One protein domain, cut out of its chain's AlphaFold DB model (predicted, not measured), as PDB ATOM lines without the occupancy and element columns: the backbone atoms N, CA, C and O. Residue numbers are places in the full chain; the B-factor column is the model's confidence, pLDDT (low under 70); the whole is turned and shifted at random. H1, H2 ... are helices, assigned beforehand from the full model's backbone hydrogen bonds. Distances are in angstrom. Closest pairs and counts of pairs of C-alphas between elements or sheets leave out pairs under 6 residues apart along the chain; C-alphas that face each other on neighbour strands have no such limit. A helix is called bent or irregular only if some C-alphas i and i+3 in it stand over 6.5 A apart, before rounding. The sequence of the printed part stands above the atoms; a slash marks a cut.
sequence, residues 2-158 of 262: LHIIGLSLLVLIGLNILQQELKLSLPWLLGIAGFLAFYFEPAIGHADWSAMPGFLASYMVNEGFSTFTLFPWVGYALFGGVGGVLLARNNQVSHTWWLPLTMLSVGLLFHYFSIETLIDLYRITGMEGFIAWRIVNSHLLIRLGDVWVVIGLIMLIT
ATOM      1  N   LEU A   2     127.929 132.826 136.669       79.19
ATOM      2  CA  LEU A   2     127.451 131.876 135.639       79.19
ATOM      3  C   LEU A   2     127.641 132.386 134.195       79.19
ATOM      4  O   LEU A   2     128.044 131.624 133.322       79.19
ATOM      5  N   HIS A   3     127.422 133.685 133.959       85.75
ATOM      6  CA  HIS A   3     127.634 134.305 132.644       85.75
ATOM      7  C   HIS A   3     129.101 134.252 132.197       85.75
ATOM      8  O   HIS A   3     129.360 134.011 131.027       85.75
ATOM      9  N   ILE A   4     130.057 134.401 133.122       88.81
ATOM     10  CA  ILE A   4     131.495 134.315 132.825       88.81
ATOM     11  C   ILE A   4     131.891 132.892 132.448       88.81
ATOM     12  O   ILE A   4     132.653 132.702 131.505       88.81
ATOM     13  N   ILE A   5     131.340 131.887 133.136       87.50
ATOM     14  CA  ILE A   5     131.543 130.479 132.768       87.50
ATOM     15  C   ILE A   5     130.997 130.235 131.357       87.50
ATOM     16  O   ILE A   5     131.699 129.682 130.515       87.50
ATOM     17  N   GLY A   6     129.773 130.700 131.077       89.31
ATOM     18  CA  GLY A   6     129.166 130.605 129.748       89.31
ATOM     19  C   GLY A   6     130.002 131.291 128.666       89.31
ATOM     20  O   GLY A   6     130.287 130.688 127.635       89.31
ATOM     21  N   LEU A   7     130.468 132.513 128.925       91.62
ATOM     22  CA  LEU A   7     131.317 133.270 128.008       91.62
ATOM     23  C   LEU A   7     132.671 132.583 127.790       91.62
ATOM     24  O   LEU A   7     133.132 132.490 126.660       91.62
ATOM     25  N   SER A   8     133.268 132.016 128.838       93.38
ATOM     26  CA  SER A   8     134.522 131.260 128.735       93.38
ATOM     27  C   SER A   8     134.367 129.999 127.879       93.38
ATOM     28  O   SER A   8     135.258 129.668 127.099       93.38
ATOM     29  N   LEU A   9     133.219 129.316 127.967       91.19
ATOM     30  CA  LEU A   9     132.896 128.192 127.084       91.19
ATOM     31  C   LEU A   9     132.703 128.645 125.633       91.19
ATOM     32  O   LEU A   9     133.172 127.964 124.725       91.19
ATOM     33  N   LEU A  10     132.064 129.798 125.404       94.44
ATOM     34  CA  LEU A  10     131.950 130.377 124.063       94.44
ATOM     35  C   LEU A  10     133.323 130.732 123.484       94.44
ATOM     36  O   LEU A  10     133.575 130.425 122.323       94.44
ATOM     37  N   VAL A  11     134.231 131.297 124.287       94.88
ATOM     38  CA  VAL A  11     135.622 131.557 123.879       94.88
ATOM     39  C   VAL A  11     136.332 130.253 123.514       94.88
ATOM     40  O   VAL A  11     136.964 130.179 122.463       94.88
ATOM     41  N   LEU A  12     136.190 129.198 124.322       93.81
ATOM     42  CA  LEU A  12     136.766 127.882 124.027       93.81
ATOM     43  C   LEU A  12     136.238 127.316 122.700       93.81
ATOM     44  O   LEU A  12     137.022 126.839 121.879       93.81
ATOM     45  N   ILE A  13     134.924 127.396 122.462       93.00
ATOM     46  CA  ILE A  13     134.306 126.975 121.196       93.00
ATOM     47  C   ILE A  13     134.836 127.821 120.031       93.00
ATOM     48  O   ILE A  13     135.202 127.265 118.999       93.00
ATOM     49  N   GLY A  14     134.930 129.141 120.200       93.94
ATOM     50  CA  GLY A  14     135.469 130.054 119.193       93.94
ATOM     51  C   GLY A  14     136.917 129.733 118.820       93.94
ATOM     52  O   GLY A  14     137.242 129.659 117.638       93.94
ATOM     53  N   LEU A  15     137.773 129.447 119.805       93.94
ATOM     54  CA  LEU A  15     139.156 129.022 119.565       93.94
ATOM     55  C   LEU A  15     139.237 127.657 118.873       93.94
ATOM     56  O   LEU A  15     140.124 127.444 118.052       93.94
ATOM     57  N   ASN A  16     138.309 126.743 119.159       92.25
ATOM     58  CA  ASN A  16     138.224 125.470 118.444       92.25
ATOM     59  C   ASN A  16     137.838 125.664 116.966       92.25
ATOM     60  O   ASN A  16     138.397 125.003 116.100       92.25
ATOM     61  N   ILE A  17     136.930 126.595 116.662       92.50
ATOM     62  CA  ILE A  17     136.591 126.950 115.274       92.50
ATOM     63  C   ILE A  17     137.801 127.601 114.590       92.50
ATOM     64  O   ILE A  17     138.204 127.172 113.515       92.50
ATOM     65  N   LEU A  18     138.448 128.571 115.244       90.81
ATOM     66  CA  LEU A  18     139.652 129.228 114.724       90.81
ATOM     67  C   LEU A  18     140.781 128.229 114.431       90.81
ATOM     68  O   LEU A  18     141.511 128.363 113.450       90.81
ATOM     69  N   GLN A  19     140.917 127.202 115.270       92.81
ATOM     70  CA  GLN A  19     141.887 126.137 115.061       92.81
ATOM     71  C   GLN A  19     141.645 125.364 113.757       92.81
ATOM     72  O   GLN A  19     142.623 124.969 113.120       92.81
ATOM     73  N   GLN A  20     140.388 125.154 113.357       87.56
ATOM     74  CA  GLN A  20     140.049 124.448 112.116       87.56
ATOM     75  C   GLN A  20     140.494 125.240 110.882       87.56
ATOM     76  O   GLN A  20     141.003 124.645 109.933       87.56
ATOM     77  N   GLU A  21     140.405 126.568 110.943       89.19
ATOM     78  CA  GLU A  21     140.858 127.465 109.876       89.19
ATOM     79  C   GLU A  21     142.392 127.566 109.816       89.19
ATOM     80  O   GLU A  21     142.998 127.423 108.756       89.19
ATOM     81  N   LEU A  22     143.049 127.761 110.968       87.94
ATOM     82  CA  LEU A  22     144.501 127.991 111.039       87.94
ATOM     83  C   LEU A  22     145.344 126.703 111.046       87.94
ATOM     84  O   LEU A  22     146.571 126.774 110.982       87.94
ATOM     85  N   LYS A  23     144.716 125.525 111.168       87.50
ATOM     86  CA  LYS A  23     145.368 124.201 111.276       87.50
ATOM     87  C   LYS A  23     146.431 124.103 112.384       87.50
ATOM     88  O   LYS A  23     147.333 123.268 112.326       87.50
ATOM     89  N   LEU A  24     146.315 124.929 113.423       88.06
ATOM     90  CA  LEU A  24     147.215 124.921 114.577       88.06
ATOM     91  C   LEU A  24     146.906 123.751 115.520       88.06
ATOM     92  O   LEU A  24     145.837 123.140 115.482       88.06
ATOM     93  N   SER A  25     147.835 123.435 116.419       91.62
ATOM     94  CA  SER A  25     147.574 122.459 117.479       91.62
ATOM     95  C   SER A  25     146.662 123.069 118.548       91.62
ATOM     96  O   SER A  25     147.058 124.008 119.236       91.62
ATOM     97  N   LEU A  26     145.454 122.516 118.718       91.88
ATOM     98  CA  LEU A  26     144.463 123.023 119.678       91.88
ATOM     99  C   LEU A  26     145.000 123.167 121.122       91.88
ATOM    100  O   LEU A  26     144.789 124.229 121.701       91.88
ATOM    101  N   PRO A  27     145.737 122.197 121.709       93.31
ATOM    102  CA  PRO A  27     146.338 122.372 123.036       93.31
ATOM    103  C   PRO A  27     147.269 123.587 123.139       93.31
ATOM    104  O   PRO A  27     147.227 124.299 124.136       93.31
ATOM    105  N   TRP A  28     148.077 123.849 122.105       93.12
ATOM    106  CA  TRP A  28     148.969 125.010 122.084       93.12
ATOM    107  C   TRP A  28     148.186 126.313 121.974       93.12
ATOM    108  O   TRP A  28     148.456 127.241 122.727       93.12
ATOM    109  N   LEU A  29     147.181 126.363 121.096       94.94
ATOM    110  CA  LEU A  29     146.321 127.536 120.949       94.94
ATOM    111  C   LEU A  29     145.614 127.884 122.268       94.94
ATOM    112  O   LEU A  29     145.661 129.032 122.703       94.94
ATOM    113  N   LEU A  30     145.004 126.892 122.925       96.25
ATOM    114  CA  LEU A  30     144.320 127.077 124.208       96.25
ATOM    115  C   LEU A  30     145.297 127.459 125.327       96.25
ATOM    116  O   LEU A  30     144.996 128.354 126.111       96.25
ATOM    117  N   GLY A  31     146.467 126.816 125.392       95.50
ATOM    118  CA  GLY A  31     147.485 127.110 126.401       95.50
ATOM    119  C   GLY A  31     148.047 128.525 126.267       95.50
ATOM    120  O   GLY A  31     148.098 129.256 127.253       95.50
ATOM    121  N   ILE A  32     148.400 128.943 125.047       94.75
ATOM    122  CA  ILE A  32     148.888 130.302 124.771       94.75
ATOM    123  C   ILE A  32     147.797 131.325 125.089       94.75
ATOM    124  O   ILE A  32     148.059 132.274 125.820       94.75
ATOM    125  N   ALA A  33     146.566 131.117 124.614       95.75
ATOM    126  CA  ALA A  33     145.452 132.011 124.923       95.75
ATOM    127  C   ALA A  33     145.174 132.092 126.438       95.75
ATOM    128  O   ALA A  33     144.889 133.172 126.951       95.75
ATOM    129  N   GLY A  34     145.315 130.979 127.166       95.50
ATOM    130  CA  GLY A  34     145.202 130.939 128.623       95.50
ATOM    131  C   GLY A  34     146.284 131.757 129.331       95.50
ATOM    132  O   GLY A  34     145.966 132.556 130.211       95.50
ATOM    133  N   PHE A  35     147.546 131.626 128.912       91.81
ATOM    134  CA  PHE A  35     148.637 132.449 129.442       91.81
ATOM    135  C   PHE A  35     148.471 133.929 129.100       91.81
ATOM    136  O   PHE A  35     148.678 134.767 129.972       91.81
ATOM    137  N   LEU A  36     148.050 134.264 127.877       92.62
ATOM    138  CA  LEU A  36     147.764 135.648 127.491       92.62
ATOM    139  C   LEU A  36     146.628 136.237 128.333       92.62
ATOM    140  O   LEU A  36     146.732 137.379 128.771       92.62
ATOM    141  N   ALA A  37     145.584 135.457 128.626       93.25
ATOM    142  CA  ALA A  37     144.497 135.896 129.497       93.25
ATOM    143  C   ALA A  37     144.976 136.225 130.918       93.25
ATOM    144  O   ALA A  37     144.473 137.164 131.528       93.25
ATOM    145  N   PHE A  38     145.951 135.480 131.447       91.62
ATOM    146  CA  PHE A  38     146.575 135.811 132.728       91.62
ATOM    147  C   PHE A  38     147.494 137.024 132.608       91.62
ATOM    148  O   PHE A  38     147.426 137.917 133.447       91.62
ATOM    149  N   TYR A  39     148.337 137.071 131.579       87.75
ATOM    150  CA  TYR A  39     149.335 138.121 131.389       87.75
ATOM    151  C   TYR A  39     148.710 139.506 131.193       87.75
ATOM    152  O   TYR A  39     149.195 140.475 131.768       87.75
ATOM    153  N   PHE A  40     147.623 139.602 130.420       88.44
ATOM    154  CA  PHE A  40     146.944 140.872 130.152       88.44
ATOM    155  C   PHE A  40     145.995 141.323 131.262       88.44
ATOM    156  O   PHE A  40     145.532 142.459 131.211       88.44
ATOM    157  N   GLU A  41     145.719 140.489 132.267       89.00
ATOM    158  CA  GLU A  41     144.798 140.842 133.351       89.00
ATOM    159  C   GLU A  41     145.142 142.184 134.027       89.00
ATOM    160  O   GLU A  41     144.250 143.034 134.064       89.00
ATOM    161  N   PRO A  42     146.403 142.473 134.436       86.56
ATOM    162  CA  PRO A  42     146.724 143.757 135.051       86.56
ATOM    163  C   PRO A  42     146.448 144.930 134.112       86.56
ATOM    164  O   PRO A  42     145.934 145.958 134.540       86.56
ATOM    165  N   ALA A  43     146.782 144.786 132.827       87.31
ATOM    166  CA  ALA A  43     146.584 145.842 131.841       87.31
ATOM    167  C   ALA A  43     145.091 146.113 131.607       87.31
ATOM    168  O   ALA A  43     144.684 147.267 131.522       87.31
ATOM    169  N   ILE A  44     144.271 145.059 131.556       88.56
ATOM    170  CA  ILE A  44     142.813 145.155 131.413       88.56
ATOM    171  C   ILE A  44     142.190 145.795 132.658       88.56
ATOM    172  O   ILE A  44     141.309 146.640 132.522       88.56
ATOM    173  N   GLY A  45     142.668 145.433 133.852       84.81
ATOM    174  CA  GLY A  45     142.168 145.950 135.125       84.81
ATOM    175  C   GLY A  45     142.420 147.445 135.351       84.81
ATOM    176  O   GLY A  45     141.631 148.086 136.035       84.81
ATOM    177  N   HIS A  46     143.489 148.001 134.770       85.62
ATOM    178  CA  HIS A  46     143.853 149.423 134.891       85.62
ATOM    179  C   HIS A  46     143.468 150.264 133.664       85.62
ATOM    180  O   HIS A  46     143.684 151.476 133.663       85.62
ATOM    181  N   ALA A  47     142.950 149.640 132.605       88.12
ATOM    182  CA  ALA A  47     142.502 150.359 131.423       88.12
ATOM    183  C   ALA A  47     141.217 151.151 131.714       88.12
ATOM    184  O   ALA A  47     140.363 150.713 132.485       88.12
ATOM    185  N   ASP A  48     141.068 152.304 131.060       89.31
ATOM    186  CA  ASP A  48     139.830 153.076 131.113       89.31
ATOM    187  C   ASP A  48     138.778 152.454 130.181       89.31
ATOM    188  O   ASP A  48     138.945 152.409 128.960       89.31
ATOM    189  N   TRP A  49     137.683 151.979 130.775       88.81
ATOM    190  CA  TRP A  49     136.548 151.380 130.070       88.81
ATOM    191  C   TRP A  49     135.343 152.322 129.952       88.81
ATOM    192  O   TRP A  49     134.267 151.879 129.545       88.81
ATOM    193  N   SER A  50     135.501 153.616 130.252       87.12
ATOM    194  CA  SER A  50     134.429 154.625 130.226       87.12
ATOM    195  C   SER A  50     133.729 154.773 128.868       87.12
ATOM    196  O   SER A  50     132.538 155.082 128.813       87.12
ATOM    197  N   ALA A  51     134.435 154.509 127.765       89.69
ATOM    198  CA  ALA A  51     133.880 154.557 126.411       89.69
ATOM    199  C   ALA A  51     132.935 153.382 126.084       89.69
ATOM    200  O   ALA A  51     132.219 153.418 125.080       89.69
ATOM    201  N   MET A  52     132.935 152.322 126.898       87.25
ATOM    202  CA  MET A  52     132.150 151.112 126.675       87.25
ATOM    203  C   MET A  52     130.848 151.145 127.498       87.25
ATOM    204  O   MET A  52     130.854 151.616 128.634       87.25
ATOM    205  N   PRO A  53     129.713 150.615 126.991       88.62
ATOM    206  CA  PRO A  53     128.498 150.514 127.791       88.62
ATOM    207  C   PRO A  53     128.757 149.770 129.105       88.62
ATOM    208  O   PRO A  53     129.381 148.707 129.096       88.62
ATOM    209  N   GLY A  54     128.223 150.282 130.218       83.62
ATOM    210  CA  GLY A  54     128.525 149.762 131.558       83.62
ATOM    211  C   GLY A  54     128.310 148.251 131.709       83.62
ATOM    212  O   GLY A  54     129.094 147.584 132.375       83.62
ATOM    213  N   PHE A  55     127.314 147.676 131.024       83.19
ATOM    214  CA  PHE A  55     127.077 146.228 131.062       83.19
ATOM    215  C   PHE A  55     128.209 145.402 130.427       83.19
ATOM    216  O   PHE A  55     128.440 144.282 130.870       83.19
ATOM    217  N   LEU A  56     128.895 145.924 129.402       85.44
ATOM    218  CA  LEU A  56     130.073 145.290 128.802       85.44
ATOM    219  C   LEU A  56     131.321 145.572 129.639       85.44
ATOM    220  O   LEU A  56     132.121 144.662 129.846       85.44
ATOM    221  N   ALA A  57     131.466 146.798 130.156       87.88
ATOM    222  CA  ALA A  57     132.584 147.188 131.020       87.88
ATOM    223  C   ALA A  57     132.698 146.282 132.256       87.88
ATOM    224  O   ALA A  57     133.798 145.842 132.584       87.88
ATOM    225  N   SER A  58     131.562 145.867 132.836       87.56
ATOM    226  CA  SER A  58     131.503 144.906 133.951       87.56
ATOM    227  C   SER A  58     132.114 143.524 133.660       87.56
ATOM    228  O   SER A  58     132.313 142.735 134.582       87.56
ATOM    229  N   TYR A  59     132.375 143.173 132.394       88.75
ATOM    230  CA  TYR A  59     133.093 141.943 132.041       88.75
ATOM    231  C   TYR A  59     134.610 142.142 131.978       88.75
ATOM    232  O   TYR A  59     135.336 141.152 132.018       88.75
ATOM    233  N   MET A  60     135.103 143.374 131.867       88.31
ATOM    234  CA  MET A  60     136.538 143.671 131.801       88.31
ATOM    235  C   MET A  60     137.079 144.100 133.161       88.31
ATOM    236  O   MET A  60     138.100 143.580 133.600       88.31
ATOM    237  N   VAL A  61     136.343 144.966 133.855       86.81
ATOM    238  CA  VAL A  61     136.668 145.470 135.192       86.81
ATOM    239  C   VAL A  61     135.536 145.173 136.164       86.81
ATOM    240  O   VAL A  61     134.376 145.027 135.773       86.81
ATOM    241  N   ASN A  62     135.874 145.050 137.447       80.38
ATOM    242  CA  ASN A  62     134.906 144.774 138.507       80.38
ATOM    243  C   ASN A  62     134.149 146.053 138.905       80.38
ATOM    244  O   ASN A  62     134.252 146.533 140.032       80.38
ATOM    245  N   GLU A  63     133.412 146.614 137.951       72.06
ATOM    246  CA  GLU A  63     132.595 147.809 138.127       72.06
ATOM    247  C   GLU A  63     131.179 147.556 137.596       72.06
ATOM    248  O   GLU A  63     130.988 147.067 136.480       72.06
ATOM    249  N   GLY A  64     130.154 147.883 138.389       72.50
ATOM    250  CA  GLY A  64     128.752 147.816 137.965       72.50
ATOM    251  C   GLY A  64     128.058 146.465 138.199       72.50
ATOM    252  O   GLY A  64     127.826 146.065 139.336       72.50
ATOM    253  N   PHE A  65     127.626 145.802 137.118       67.06
ATOM    254  CA  PHE A  65     126.603 144.739 137.137       67.06
ATOM    255  C   PHE A  65     127.131 143.316 137.384       67.06
ATOM    256  O   PHE A  65     126.336 142.401 137.615       67.06
ATOM    257  N   SER A  66     128.445 143.094 137.316       71.00
ATOM    258  CA  SER A  66     129.064 141.785 137.545       71.00
ATOM    259  C   SER A  66     130.194 141.900 138.554       71.00
ATOM    260  O   SER A  66     131.104 142.696 138.378       71.00
ATOM    261  N   THR A  67     130.170 141.042 139.571       73.69
ATOM    262  CA  THR A  67     131.260 140.902 140.550       73.69
ATOM    263  C   THR A  67     132.431 140.060 140.037       73.69
ATOM    264  O   THR A  67     133.424 139.886 140.737       73.69
ATOM    265  N   PHE A  68     132.295 139.480 138.839       80.38
ATOM    266  CA  PHE A  68     133.308 138.648 138.200       80.38
ATOM    267  C   PHE A  68     133.587 139.166 136.793       80.38
ATOM    268  O   PHE A  68     132.665 139.285 135.984       80.38
ATOM    269  N   THR A  69     134.858 139.395 136.507       89.75
ATOM    270  CA  THR A  69     135.392 139.751 135.193       89.75
ATOM    271  C   THR A  69     135.602 138.501 134.331       89.75
ATOM    272  O   THR A  69     135.528 137.372 134.811       89.75
ATOM    273  N   LEU A  70     135.839 138.667 133.032       90.81
ATOM    274  CA  LEU A  70     136.217 137.583 132.124       90.81
ATOM    275  C   LEU A  70     137.694 137.216 132.294       90.81
ATOM    276  O   LEU A  70     138.043 136.037 132.287       90.81
ATOM    277  N   PHE A  71     138.547 138.218 132.492       90.75
ATOM    278  CA  PHE A  71     139.969 138.062 132.778       90.75
ATOM    279  C   PHE A  71     140.182 138.173 134.287       90.75
ATOM    280  O   PHE A  71     139.619 139.079 134.894       90.75
ATOM    281  N   PRO A  72     140.906 137.241 134.925       91.44
ATOM    282  CA  PRO A  72     141.705 136.161 134.336       91.44
ATOM    283  C   PRO A  72     140.930 134.851 134.119       91.44
ATOM    284  O   PRO A  72     141.478 133.883 133.599       91.44
ATOM    285  N   TRP A  73     139.666 134.783 134.539       91.75
ATOM    286  CA  TRP A  73     138.911 133.539 134.716       91.75
ATOM    287  C   TRP A  73     138.788 132.663 133.465       91.75
ATOM    288  O   TRP A  73     138.838 131.435 133.573       91.75
ATOM    289  N   VAL A  74     138.706 133.272 132.280       95.19
ATOM    290  CA  VAL A  74     138.730 132.555 131.000       95.19
ATOM    291  C   VAL A  74     139.997 131.713 130.842       95.19
ATOM    292  O   VAL A  74     139.925 130.605 130.318       95.19
ATOM    293  N   GLY A  75     141.136 132.166 131.373       95.19
ATOM    294  CA  GLY A  75     142.398 131.432 131.323       95.19
ATOM    295  C   GLY A  75     142.304 130.060 131.989       95.19
ATOM    296  O   GLY A  75     142.717 129.066 131.396       95.19
ATOM    297  N   TYR A  76     141.657 129.959 133.157       94.44
ATOM    298  CA  TYR A  76     141.434 128.666 133.816       94.44
ATOM    299  C   TYR A  76     140.573 127.721 132.976       94.44
ATOM    300  O   TYR A  76     140.876 126.531 132.883       94.44
ATOM    301  N   ALA A  77     139.520 128.239 132.337       94.62
ATOM    302  CA  ALA A  77     138.676 127.437 131.456       94.62
ATOM    303  C   ALA A  77     139.461 126.919 130.240       94.62
ATOM    304  O   ALA A  77     139.307 125.760 129.855       94.62
ATOM    305  N   LEU A  78     140.344 127.747 129.672       96.75
ATOM    306  CA  LEU A  78     141.208 127.366 128.556       96.75
ATOM    307  C   LEU A  78     142.242 126.305 128.956       96.75
ATOM    308  O   LEU A  78     142.388 125.317 128.237       96.75
ATOM    309  N   PHE A  79     142.885 126.429 130.121       95.62
ATOM    310  CA  PHE A  79     143.779 125.389 130.649       95.62
ATOM    311  C   PHE A  79     143.044 124.077 130.952       95.62
ATOM    312  O   PHE A  79     143.548 123.000 130.631       95.62
ATOM    313  N   GLY A  80     141.821 124.149 131.484       93.25
ATOM    314  CA  GLY A  80     140.949 122.977 131.598       93.25
ATOM    315  C   GLY A  80     140.655 122.346 130.232       93.25
ATOM    316  O   GLY A  80     140.702 121.124 130.082       93.25
ATOM    317  N   GLY A  81     140.441 123.179 129.209       93.56
ATOM    318  CA  GLY A  81     140.310 122.764 127.814       93.56
ATOM    319  C   GLY A  81     141.545 122.034 127.280       93.56
ATOM    320  O   GLY A  81     141.392 121.004 126.626       93.56
ATOM    321  N   VAL A  82     142.761 122.495 127.604       93.56
ATOM    322  CA  VAL A  82     144.012 121.787 127.268       93.56
ATOM    323  C   VAL A  82     143.986 120.367 127.828       93.56
ATOM    324  O   VAL A  82     144.164 119.412 127.071       93.56
ATOM    325  N   GLY A  83     143.700 120.216 129.126       89.06
ATOM    326  CA  GLY A  83     143.581 118.902 129.767       89.06
ATOM    327  C   GLY A  83     142.524 118.021 129.096       89.06
ATOM    328  O   GLY A  83     142.796 116.865 128.767       89.06
ATOM    329  N   GLY A  84     141.351 118.587 128.803       89.56
ATOM    330  CA  GLY A  84     140.260 117.892 128.116       89.56
ATOM    331  C   GLY A  84     140.636 117.399 126.717       89.56
ATOM    332  O   GLY A  84     140.358 116.251 126.375       89.56
ATOM    333  N   VAL A  85     141.314 118.224 125.913       89.94
ATOM    334  CA  VAL A  85     141.748 117.852 124.556       89.94
ATOM    335  C   VAL A  85     142.825 116.771 124.593       89.94
ATOM    336  O   VAL A  85     142.769 115.828 123.803       89.94
ATOM    337  N   LEU A  86     143.802 116.885 125.497       86.88
ATOM    338  CA  LEU A  86     144.864 115.886 125.640       86.88
ATOM    339  C   LEU A  86     144.295 114.519 126.042       86.88
ATOM    340  O   LEU A  86     144.652 113.505 125.440       86.88
ATOM    341  N   LEU A  87     143.354 114.504 126.988       85.25
ATOM    342  CA  LEU A  87     142.643 113.296 127.410       85.25
ATOM    343  C   LEU A  87     141.778 112.701 126.295       85.25
ATOM    344  O   LEU A  87     141.789 111.489 126.090       85.25
ATOM    345  N   ALA A  88     141.064 113.540 125.541       85.38
ATOM    346  CA  ALA A  88     140.212 113.087 124.444       85.38
ATOM    347  C   ALA A  88     141.015 112.468 123.287       85.38
ATOM    348  O   ALA A  88     140.557 111.511 122.666       85.38
ATOM    349  N   ARG A  89     142.216 112.991 122.998       83.06
ATOM    350  CA  ARG A  89     143.097 112.468 121.936       83.06
ATOM    351  C   ARG A  89     143.682 111.103 122.272       83.06
ATOM    352  O   ARG A  89     143.866 110.292 121.371       83.06
ATOM    353  N   ASN A  90     143.999 110.854 123.541       78.25
ATOM    354  CA  ASN A  90     144.567 109.585 123.965       78.25
ATOM    355  C   ASN A  90     143.898 109.087 125.244       78.25
ATOM    356  O   ASN A  90     144.419 109.234 126.351       78.25
ATOM    357  N   ASN A  91     142.748 108.436 125.073       73.62
ATOM    358  CA  ASN A  91     141.974 107.915 126.193       73.62
ATOM    359  C   ASN A  91     142.760 106.881 127.027       73.62
ATOM    360  O   ASN A  91     142.515 106.745 128.221       73.62
ATOM    361  N   GLN A  92     143.747 106.187 126.446       71.94
ATOM    362  CA  GLN A  92     144.579 105.233 127.190       71.94
ATOM    363  C   GLN A  92     145.507 105.928 128.201       71.94
ATOM    364  O   GLN A  92     145.785 105.372 129.265       71.94
ATOM    365  N   VAL A  93     145.918 107.174 127.931       74.31
ATOM    366  CA  VAL A  93     146.738 107.975 128.861       74.31
ATOM    367  C   VAL A  93     145.992 108.239 130.168       74.31
ATOM    368  O   VAL A  93     146.612 108.223 131.231       74.31
ATOM    369  N   SER A  94     144.659 108.358 130.120       70.00
ATOM    370  CA  SER A  94     143.820 108.501 131.319       70.00
ATOM    371  C   SER A  94     143.958 107.323 132.297       70.00
ATOM    372  O   SER A  94     143.867 107.501 133.510       70.00
ATOM    373  N   HIS A  95     144.270 106.129 131.780       75.81
ATOM    374  CA  HIS A  95     144.464 104.907 132.557       75.81
ATOM    375  C   HIS A  95     145.931 104.626 132.895       75.81
ATOM    376  O   HIS A  95     146.244 103.606 133.519       75.81
ATOM    377  N   THR A  96     146.855 105.520 132.552       85.44
ATOM    378  CA  THR A  96     148.286 105.334 132.821       85.44
ATOM    379  C   THR A  96     148.670 105.960 134.163       85.44
ATOM    380  O   THR A  96     148.063 106.936 134.592       85.44
ATOM    381  N   TRP A  97     149.680 105.416 134.847       87.56
ATOM    382  CA  TRP A  97     150.205 106.006 136.090       87.56
ATOM    383  C   TRP A  97     150.928 107.335 135.865       87.56
ATOM    384  O   TRP A  97     151.004 108.159 136.769       87.56
ATOM    385  N   TRP A  98     151.427 107.561 134.649       88.69
ATOM    386  CA  TRP A  98     152.183 108.761 134.316       88.69
ATOM    387  C   TRP A  98     151.338 110.028 134.353       88.69
ATOM    388  O   TRP A  98     151.826 111.039 134.831       88.69
ATOM    389  N   LEU A  99     150.077 109.986 133.917       89.62
ATOM    390  CA  LEU A  99     149.243 111.184 133.876       89.62
ATOM    391  C   LEU A  99     149.000 111.812 135.261       89.62
ATOM    392  O   LEU A  99     149.316 112.984 135.424       89.62
ATOM    393  N   PRO A 100     148.491 111.104 136.286       92.06
ATOM    394  CA  PRO A 100     148.334 111.717 137.603       92.06
ATOM    395  C   PRO A 100     149.665 112.220 138.179       92.06
ATOM    396  O   PRO A 100     149.695 113.283 138.789       92.06
ATOM    397  N   LEU A 101     150.770 111.501 137.946       93.25
ATOM    398  CA  LEU A 101     152.096 111.920 138.405       93.25
ATOM    399  C   LEU A 101     152.591 113.182 137.694       93.25
ATOM    400  O   LEU A 101     153.170 114.049 138.346       93.25
ATOM    401  N   THR A 102     152.351 113.327 136.389       92.12
ATOM    402  CA  THR A 102     152.706 114.550 135.661       92.12
ATOM    403  C   THR A 102     151.832 115.717 136.094       92.12
ATOM    404  O   THR A 102     152.370 116.794 136.316       92.12
ATOM    405  N   MET A 103     150.527 115.513 136.303       92.88
ATOM    406  CA  MET A 103     149.624 116.549 136.829       92.88
ATOM    407  C   MET A 103     150.072 117.025 138.216       92.88
ATOM    408  O   MET A 103     150.152 118.227 138.446       92.88
ATOM    409  N   LEU A 104     150.433 116.097 139.111       95.88
ATOM    410  CA  LEU A 104     150.977 116.421 140.432       95.88
ATOM    411  C   LEU A 104     152.301 117.173 140.327       95.88
ATOM    412  O   LEU A 104     152.456 118.218 140.945       95.88
ATOM    413  N   SER A 105     153.242 116.663 139.532       96.06
ATOM    414  CA  SER A 105     154.575 117.258 139.400       96.06
ATOM    415  C   SER A 105     154.492 118.662 138.809       96.06
ATOM    416  O   SER A 105     155.025 119.603 139.384       96.06
ATOM    417  N   VAL A 106     153.764 118.829 137.700       94.50
ATOM    418  CA  VAL A 106     153.531 120.136 137.069       94.50
ATOM    419  C   VAL A 106     152.773 121.059 138.021       94.50
ATOM    420  O   VAL A 106     153.149 122.216 138.168       94.50
ATOM    421  N   GLY A 107     151.752 120.554 138.714       96.00
ATOM    422  CA  GLY A 107     150.987 121.330 139.685       96.00
ATOM    423  C   GLY A 107     151.842 121.859 140.838       96.00
ATOM    424  O   GLY A 107     151.787 123.048 141.141       96.00
ATOM    425  N   LEU A 108     152.693 121.012 141.424       96.69
ATOM    426  CA  LEU A 108     153.639 121.403 142.473       96.69
ATOM    427  C   LEU A 108     154.697 122.378 141.945       96.69
ATOM    428  O   LEU A 108     155.046 123.325 142.645       96.69
ATOM    429  N   LEU A 109     155.167 122.194 140.706       95.50
ATOM    430  CA  LEU A 109     156.077 123.144 140.065       95.50
ATOM    431  C   LEU A 109     155.436 124.533 139.942       95.50
ATOM    432  O   LEU A 109     156.049 125.525 140.328       95.50
ATOM    433  N   PHE A 110     154.187 124.616 139.479       93.75
ATOM    434  CA  PHE A 110     153.450 125.881 139.444       93.75
ATOM    435  C   PHE A 110     153.207 126.452 140.845       93.75
ATOM    436  O   PHE A 110     153.356 127.657 141.035       93.75
ATOM    437  N   HIS A 111     152.868 125.622 141.832       94.88
ATOM    438  CA  HIS A 111     152.613 126.087 143.194       94.88
ATOM    439  C   HIS A 111     153.856 126.729 143.830       94.88
ATOM    440  O   HIS A 111     153.777 127.846 144.333       94.88
ATOM    441  N   TYR A 112     155.005 126.049 143.780       94.00
ATOM    442  CA  TYR A 112     156.209 126.493 144.489       94.00
ATOM    443  C   TYR A 112     157.106 127.430 143.670       94.00
ATOM    444  O   TYR A 112     157.671 128.360 144.236       94.00
ATOM    445  N   PHE A 113     157.223 127.235 142.352       94.06
ATOM    446  CA  PHE A 113     158.239 127.920 141.534       94.06
ATOM    447  C   PHE A 113     157.683 128.983 140.579       94.06
ATOM    448  O   PHE A 113     158.462 129.707 139.954       94.06
ATOM    449  N   SER A 114     156.358 129.130 140.443       91.31
ATOM    450  CA  SER A 114     155.787 130.105 139.494       91.31
ATOM    451  C   SER A 114     156.206 131.548 139.787       91.31
ATOM    452  O   SER A 114     156.485 132.300 138.855       91.31
ATOM    453  N   ILE A 115     156.306 131.932 141.064       89.19
ATOM    454  CA  ILE A 115     156.732 133.279 141.469       89.19
ATOM    455  C   ILE A 115     158.193 133.537 141.099       89.19
ATOM    456  O   ILE A 115     158.508 134.598 140.564       89.19
ATOM    457  N   GLU A 116     159.081 132.589 141.393       90.19
ATOM    458  CA  GLU A 116     160.513 132.715 141.105       90.19
ATOM    459  C   GLU A 116     160.758 132.787 139.599       90.19
ATOM    460  O   GLU A 116     161.470 133.672 139.129       90.19
ATOM    461  N   THR A 117     160.045 131.957 138.832       89.31
ATOM    462  CA  THR A 117     160.112 131.941 137.365       89.31
ATOM    463  C   THR A 117     159.817 133.319 136.763       89.31
ATOM    464  O   THR A 117     160.453 133.724 135.794       89.31
ATOM    465  N   LEU A 118     158.884 134.083 137.340       89.31
ATOM    466  CA  LEU A 118     158.571 135.441 136.872       89.31
ATOM    467  C   LEU A 118     159.693 136.440 137.152       89.31
ATOM    468  O   LEU A 118     159.930 137.337 136.345       89.31
ATOM    469  N   ILE A 119     160.392 136.292 138.280       90.31
ATOM    470  CA  ILE A 119     161.558 137.122 138.605       90.31
ATOM    471  C   ILE A 119     162.692 136.815 137.631       90.31
ATOM    472  O   ILE A 119     163.331 137.737 137.129       90.31
ATOM    473  N   ASP A 120     162.930 135.542 137.332       92.50
ATOM    474  CA  ASP A 120     163.976 135.153 136.391       92.50
ATOM    475  C   ASP A 120     163.642 135.596 134.962       92.50
ATOM    476  O   ASP A 120     164.506 136.132 134.269       92.50
ATOM    477  N   LEU A 121     162.372 135.506 134.549       90.75
ATOM    478  CA  LEU A 121     161.904 136.082 133.286       90.75
ATOM    479  C   LEU A 121     162.142 137.594 133.230       90.75
ATOM    480  O   LEU A 121     162.628 138.087 132.213       90.75
ATOM    481  N   TYR A 122     161.873 138.330 134.311       92.81
ATOM    482  CA  TYR A 122     162.216 139.750 134.396       92.81
ATOM    483  C   TYR A 122     163.726 139.987 134.276       92.81
ATOM    484  O   TYR A 122     164.144 140.829 133.489       92.81
ATOM    485  N   ARG A 123     164.556 139.228 135.001       93.69
ATOM    486  CA  ARG A 123     166.023 139.369 134.962       93.69
ATOM    487  C   ARG A 123     166.603 139.127 133.569       93.69
ATOM    488  O   ARG A 123     167.575 139.778 133.207       93.69
ATOM    489  N   ILE A 124     166.019 138.203 132.807       95.56
ATOM    490  CA  ILE A 124     166.476 137.854 131.455       95.56
ATOM    491  C   ILE A 124     165.952 138.846 130.408       95.56
ATOM    492  O   ILE A 124     166.691 139.236 129.510       95.56
ATOM    493  N   THR A 125     164.677 139.236 130.491       93.38
ATOM    494  CA  THR A 125     164.012 140.038 129.443       93.38
ATOM    495  C   THR A 125     164.023 141.541 129.708       93.38
ATOM    496  O   THR A 125     163.814 142.321 128.783       93.38
ATOM    497  N   GLY A 126     164.205 141.962 130.960       90.81
ATOM    498  CA  GLY A 126     164.057 143.349 131.405       90.81
ATOM    499  C   GLY A 126     162.615 143.873 131.402       90.81
ATOM    500  O   GLY A 126     162.398 145.050 131.677       90.81
ATOM    501  N   MET A 127     161.609 143.044 131.091       88.56
ATOM    502  CA  MET A 127     160.223 143.497 130.946       88.56
ATOM    503  C   MET A 127     159.546 143.721 132.305       88.56
ATOM    504  O   MET A 127     159.176 142.762 132.985       88.56
ATOM    505  N   GLU A 128     159.290 144.982 132.669       86.00
ATOM    506  CA  GLU A 128     158.631 145.358 133.935       86.00
ATOM    507  C   GLU A 128     157.261 144.690 134.149       86.00
ATOM    508  O   GLU A 128     156.850 144.457 135.289       86.00
ATOM    509  N   GLY A 129     156.585 144.297 133.062       83.50
ATOM    510  CA  GLY A 129     155.318 143.567 133.103       83.50
ATOM    511  C   GLY A 129     155.362 142.300 133.965       83.50
ATOM    512  O   GLY A 129     154.393 142.010 134.661       83.50
ATOM    513  N   PHE A 130     156.491 141.580 134.010       86.25
ATOM    514  CA  PHE A 130     156.627 140.391 134.862       86.25
ATOM    515  C   PHE A 130     156.642 140.727 136.361       86.25
ATOM    516  O   PHE A 130     156.074 139.985 137.165       86.25
ATOM    517  N   ILE A 131     157.229 141.865 136.747       86.69
ATOM    518  CA  ILE A 131     157.231 142.340 138.138       86.69
ATOM    519  C   ILE A 131     155.847 142.850 138.536       86.69
ATOM    520  O   ILE A 131     155.346 142.476 139.599       86.69
ATOM    521  N   ALA A 132     155.202 143.634 137.670       82.81
ATOM    522  CA  ALA A 132     153.831 144.091 137.891       82.81
ATOM    523  C   ALA A 132     152.878 142.899 138.081       82.81
ATOM    524  O   ALA A 132     152.117 142.844 139.050       82.81
ATOM    525  N   TRP A 133     152.990 141.886 137.216       85.75
ATOM    526  CA  TRP A 133     152.189 140.671 137.309       85.75
ATOM    527  C   TRP A 133     152.466 139.890 138.597       85.75
ATOM    528  O   TRP A 133     151.534 139.443 139.261       85.75
ATOM    529  N   ARG A 134     153.732 139.761 139.013       84.38
ATOM    530  CA  ARG A 134     154.095 139.099 140.275       84.38
ATOM    531  C   ARG A 134     153.394 139.734 141.482       84.38
ATOM    532  O   ARG A 134     152.919 139.003 142.352       84.38
ATOM    533  N   ILE A 135     153.357 141.063 141.551       81.81
ATOM    534  CA  ILE A 135     152.799 141.795 142.697       81.81
ATOM    535  C   ILE A 135     151.283 141.602 142.778       81.81
ATOM    536  O   ILE A 135     150.760 141.337 143.858       81.81
ATOM    537  N   VAL A 136     150.588 141.697 141.644       80.94
ATOM    538  CA  VAL A 136     149.118 141.724 141.614       80.94
ATOM    539  C   VAL A 136     148.517 140.318 141.478       80.94
ATOM    540  O   VAL A 136     147.526 139.986 142.126       80.94
ATOM    541  N   ASN A 137     149.154 139.446 140.694       87.00
ATOM    542  CA  ASN A 137     148.530 138.246 140.135       87.00
ATOM    543  C   ASN A 137     149.279 136.936 140.364       87.00
ATOM    544  O   ASN A 137     148.825 135.898 139.885       87.00
ATOM    545  N   SER A 138     150.363 136.929 141.145       85.62
ATOM    546  CA  SER A 138     151.116 135.703 141.481       85.62
ATOM    547  C   SER A 138     150.234 134.527 141.918       85.62
ATOM    548  O   SER A 138     150.477 133.380 141.541       85.62
ATOM    549  N   HIS A 139     149.153 134.818 142.639       89.19
ATOM    550  CA  HIS A 139     148.183 133.831 143.096       89.19
ATOM    551  C   HIS A 139     147.481 133.060 141.959       89.19
ATOM    552  O   HIS A 139     147.000 131.952 142.194       89.19
ATOM    553  N   LEU A 140     147.408 133.603 140.738       92.19
ATOM    554  CA  LEU A 140     146.711 132.958 139.624       92.19
ATOM    555  C   LEU A 140     147.412 131.677 139.168       92.19
ATOM    556  O   LEU A 140     146.755 130.649 138.976       92.19
ATOM    557  N   LEU A 141     148.741 131.728 139.038       91.62
ATOM    558  CA  LEU A 141     149.556 130.575 138.652       91.62
ATOM    559  C   LEU A 141     149.664 129.555 139.788       91.62
ATOM    560  O   LEU A 141     149.593 128.359 139.518       91.62
ATOM    561  N   ILE A 142     149.734 130.010 141.044       94.06
ATOM    562  CA  ILE A 142     149.690 129.120 142.214       94.06
ATOM    563  C   ILE A 142     148.379 128.329 142.222       94.06
ATOM    564  O   ILE A 142     148.403 127.103 142.251       94.06
ATOM    565  N   ARG A 143     147.234 129.013 142.089       94.56
ATOM    566  CA  ARG A 143     145.915 128.364 142.034       94.56
ATOM    567  C   ARG A 143     145.769 127.436 140.834       94.56
ATOM    568  O   ARG A 143     145.112 126.405 140.943       94.56
ATOM    569  N   LEU A 144     146.359 127.784 139.687       94.62
ATOM    570  CA  LEU A 144     146.402 126.873 138.544       94.62
ATOM    571  C   LEU A 144     147.145 125.587 138.934       94.62
ATOM    572  O   LEU A 144     146.637 124.497 138.680       94.62
ATOM    573  N   GLY A 145     148.296 125.716 139.598       95.81
ATOM    574  CA  GLY A 145     149.049 124.601 140.173       95.81
ATOM    575  C   GLY A 145     148.218 123.748 141.132       95.81
ATOM    576  O   GLY A 145     148.139 122.535 140.945       95.81
ATOM    577  N   ASP A 146     147.520 124.375 142.081       96.06
ATOM    578  CA  ASP A 146     146.644 123.692 143.043       96.06
ATOM    579  C   ASP A 146     145.561 122.858 142.349       96.06
ATOM    580  O   ASP A 146     145.293 121.722 142.741       96.06
ATOM    581  N   VAL A 147     144.962 123.391 141.279       94.69
ATOM    582  CA  VAL A 147     143.964 122.664 140.483       94.69
ATOM    583  C   VAL A 147     144.580 121.416 139.848       94.69
ATOM    584  O   VAL A 147     143.991 120.338 139.945       94.69
ATOM    585  N   TRP A 148     145.769 121.518 139.249       94.75
ATOM    586  CA  TRP A 148     146.467 120.355 138.689       94.75
ATOM    587  C   TRP A 148     146.832 119.323 139.764       94.75
ATOM    588  O   TRP A 148     146.664 118.123 139.532       94.75
ATOM    589  N   VAL A 149     147.256 119.772 140.952       96.75
ATOM    590  CA  VAL A 149     147.527 118.888 142.096       96.75
ATOM    591  C   VAL A 149     146.263 118.137 142.505       96.75
ATOM    592  O   VAL A 149     146.281 116.909 142.582       96.75
ATOM    593  N   VAL A 150     145.147 118.841 142.711       94.75
ATOM    594  CA  VAL A 150     143.871 118.225 143.106       94.75
ATOM    595  C   VAL A 150     143.385 117.236 142.048       94.75
ATOM    596  O   VAL A 150     142.979 116.127 142.398       94.75
ATOM    597  N   ILE A 151     143.472 117.579 140.759       90.75
ATOM    598  CA  ILE A 151     143.122 116.659 139.666       90.75
ATOM    599  C   ILE A 151     144.000 115.403 139.727       90.75
ATOM    600  O   ILE A 151     143.474 114.290 139.703       90.75
ATOM    601  N   GLY A 152     145.319 115.561 139.867       92.75
ATOM    602  CA  GLY A 152     146.252 114.440 139.986       92.75
ATOM    603  C   GLY A 152     145.962 113.543 141.195       92.75
ATOM    604  O   GLY A 152     145.935 112.318 141.058       92.75
ATOM    605  N   LEU A 153     145.654 114.130 142.358       94.31
ATOM    606  CA  LEU A 153     145.254 113.392 143.561       94.31
ATOM    607  C   LEU A 153     143.953 112.612 143.347       94.31
ATOM    608  O   LEU A 153     143.897 111.424 143.662       94.31
ATOM    609  N   ILE A 154     142.918 113.236 142.775       90.12
ATOM    610  CA  ILE A 154     141.640 112.567 142.481       90.12
ATOM    611  C   ILE A 154     141.856 111.392 141.518       90.12
ATOM    612  O   ILE A 154     141.305 110.307 141.716       90.12
ATOM    613  N   MET A 155     142.696 111.567 140.499       88.62
ATOM    614  CA  MET A 155     143.039 110.493 139.567       88.62
ATOM    615  C   MET A 155     143.754 109.320 140.258       88.62
ATOM    616  O   MET A 155     143.485 108.165 139.931       88.62
ATOM    617  N   LEU A 156     144.617 109.575 141.249       91.31
ATOM    618  CA  LEU A 156     145.213 108.505 142.059       91.31
ATOM    619  C   LEU A 156     144.179 107.827 142.959       91.31
ATOM    620  O   LEU A 156     144.103 106.600 142.978       91.31
ATOM    621  N   ILE A 157     143.357 108.606 143.666       90.56
ATOM    622  CA  ILE A 157     142.320 108.083 144.566       90.56
ATOM    623  C   ILE A 157     141.376 107.155 143.803       90.56
ATOM    624  O   ILE A 157     141.145 106.030 144.235       90.56
ATOM    625  N   THR A 158     140.880 107.583 142.641       85.75
ATOM    626  CA  THR A 158     139.971 106.771 141.813       85.75
ATOM    627  C   THR A 158     140.632 105.497 141.285       85.75
ATOM    628  O   THR A 158     139.963 104.481 141.113       85.75
TER     629      THR A 158
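This is residues 2 to 158 of the 262 residues of an uncharacterized protein of Bacteroidetes bacterium (UniProt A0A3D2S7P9). Two pairs of long antiparallel helices, H2 with H5 and H7a with H8b, form two loosely joined halves, and H1 crosses the first pair. Arms H7b and H8a turn off the second pair as a helical hairpin at one end, and at the other end residues 88 to 93, in the turn at H6, stick out. The printed part has 157 residues, with eight named helices, H1 to H8 in chain order, and no named strand: it is all helix. It is compact, with a radius of gyration of the C-alphas of 17.0 A and spans of 51 by 37 by 32 A.

H1, residues 2 to 22, touches H2, residues 26 to 39, with its residues 12 to 19 alone, at a steep tilt of 49 degrees, opposite ways; the closest C-alphas, of Gln 19 and Leu 26, are 6.1 A apart. H3, residues 41 to 46, and H2 meet only through their link. H4, residues 54 to 57, touches no helix. H5, residues 73 to 89, touches H2 at a shallow tilt of 17 degrees, opposite ways, closest at the C-alphas of Gly 34 and Gly 75, 3.9 A. H1 touches H5 with residues 4 to 12 alone, at a steep tilt of 52 degrees, the same way, closest at the C-alphas of Ser 8 and Val 74, 5.0 A. H6, residues 91 to 94, is near H5. H7, residues 98 to 125, and H8, residues 128 to 158, were each assigned as one helix by hydrogen bonds but are bent: C-alphas 112 and 115 are 7.4 A apart, C-alphas 136 and 139 8.1 A. Arms H7a, 98 to 112, and H8b, 139 to 158, touch at a shallow tilt of 28 degrees, opposite ways, closest at the C-alphas of Gly 107 and Gly 145, 3.8 A. H7b, 115 to 125, and H8a, 128 to 136, form a hairpin, closest at the C-alphas of Tyr 122 and Phe 130, 5.6 A. H3 and H8a only just touch, with 3 pairs of C-alphas within 8 A, closest at the C-alphas of Pro 42 and Trp 133, 6.7 A. H5 and H8b are close but not clearly touching, closest at the C-alphas of Tyr 76 and Leu 144, 7.1 A. H1 is apart from H7a and H8b. Every O i to N i+4 pair is within hydrogen-bond range in H1, H2, H3, H5 and the four arms; H4 and H6 are too short for such a pair.

H1 begins at C-alpha 2, (127.451, 131.876, 135.639), and is 30.2 A long; H2 is 19.7 A, H5 25.0 A, H7a 20.8 A, H7b 15.6 A and H8a 12.8 A. H8b, 28.3 A, ends at C-alpha 158, (139.971, 106.771, 141.813).

The C-alphas farthest apart, of Ala 51 and Trp 97, are 52.1 A apart. The printed part has no cut. The link from H4 to H5, 15 residues, is long. Mean pLDDT of the printed part is 89.2; residue 65 is under 70.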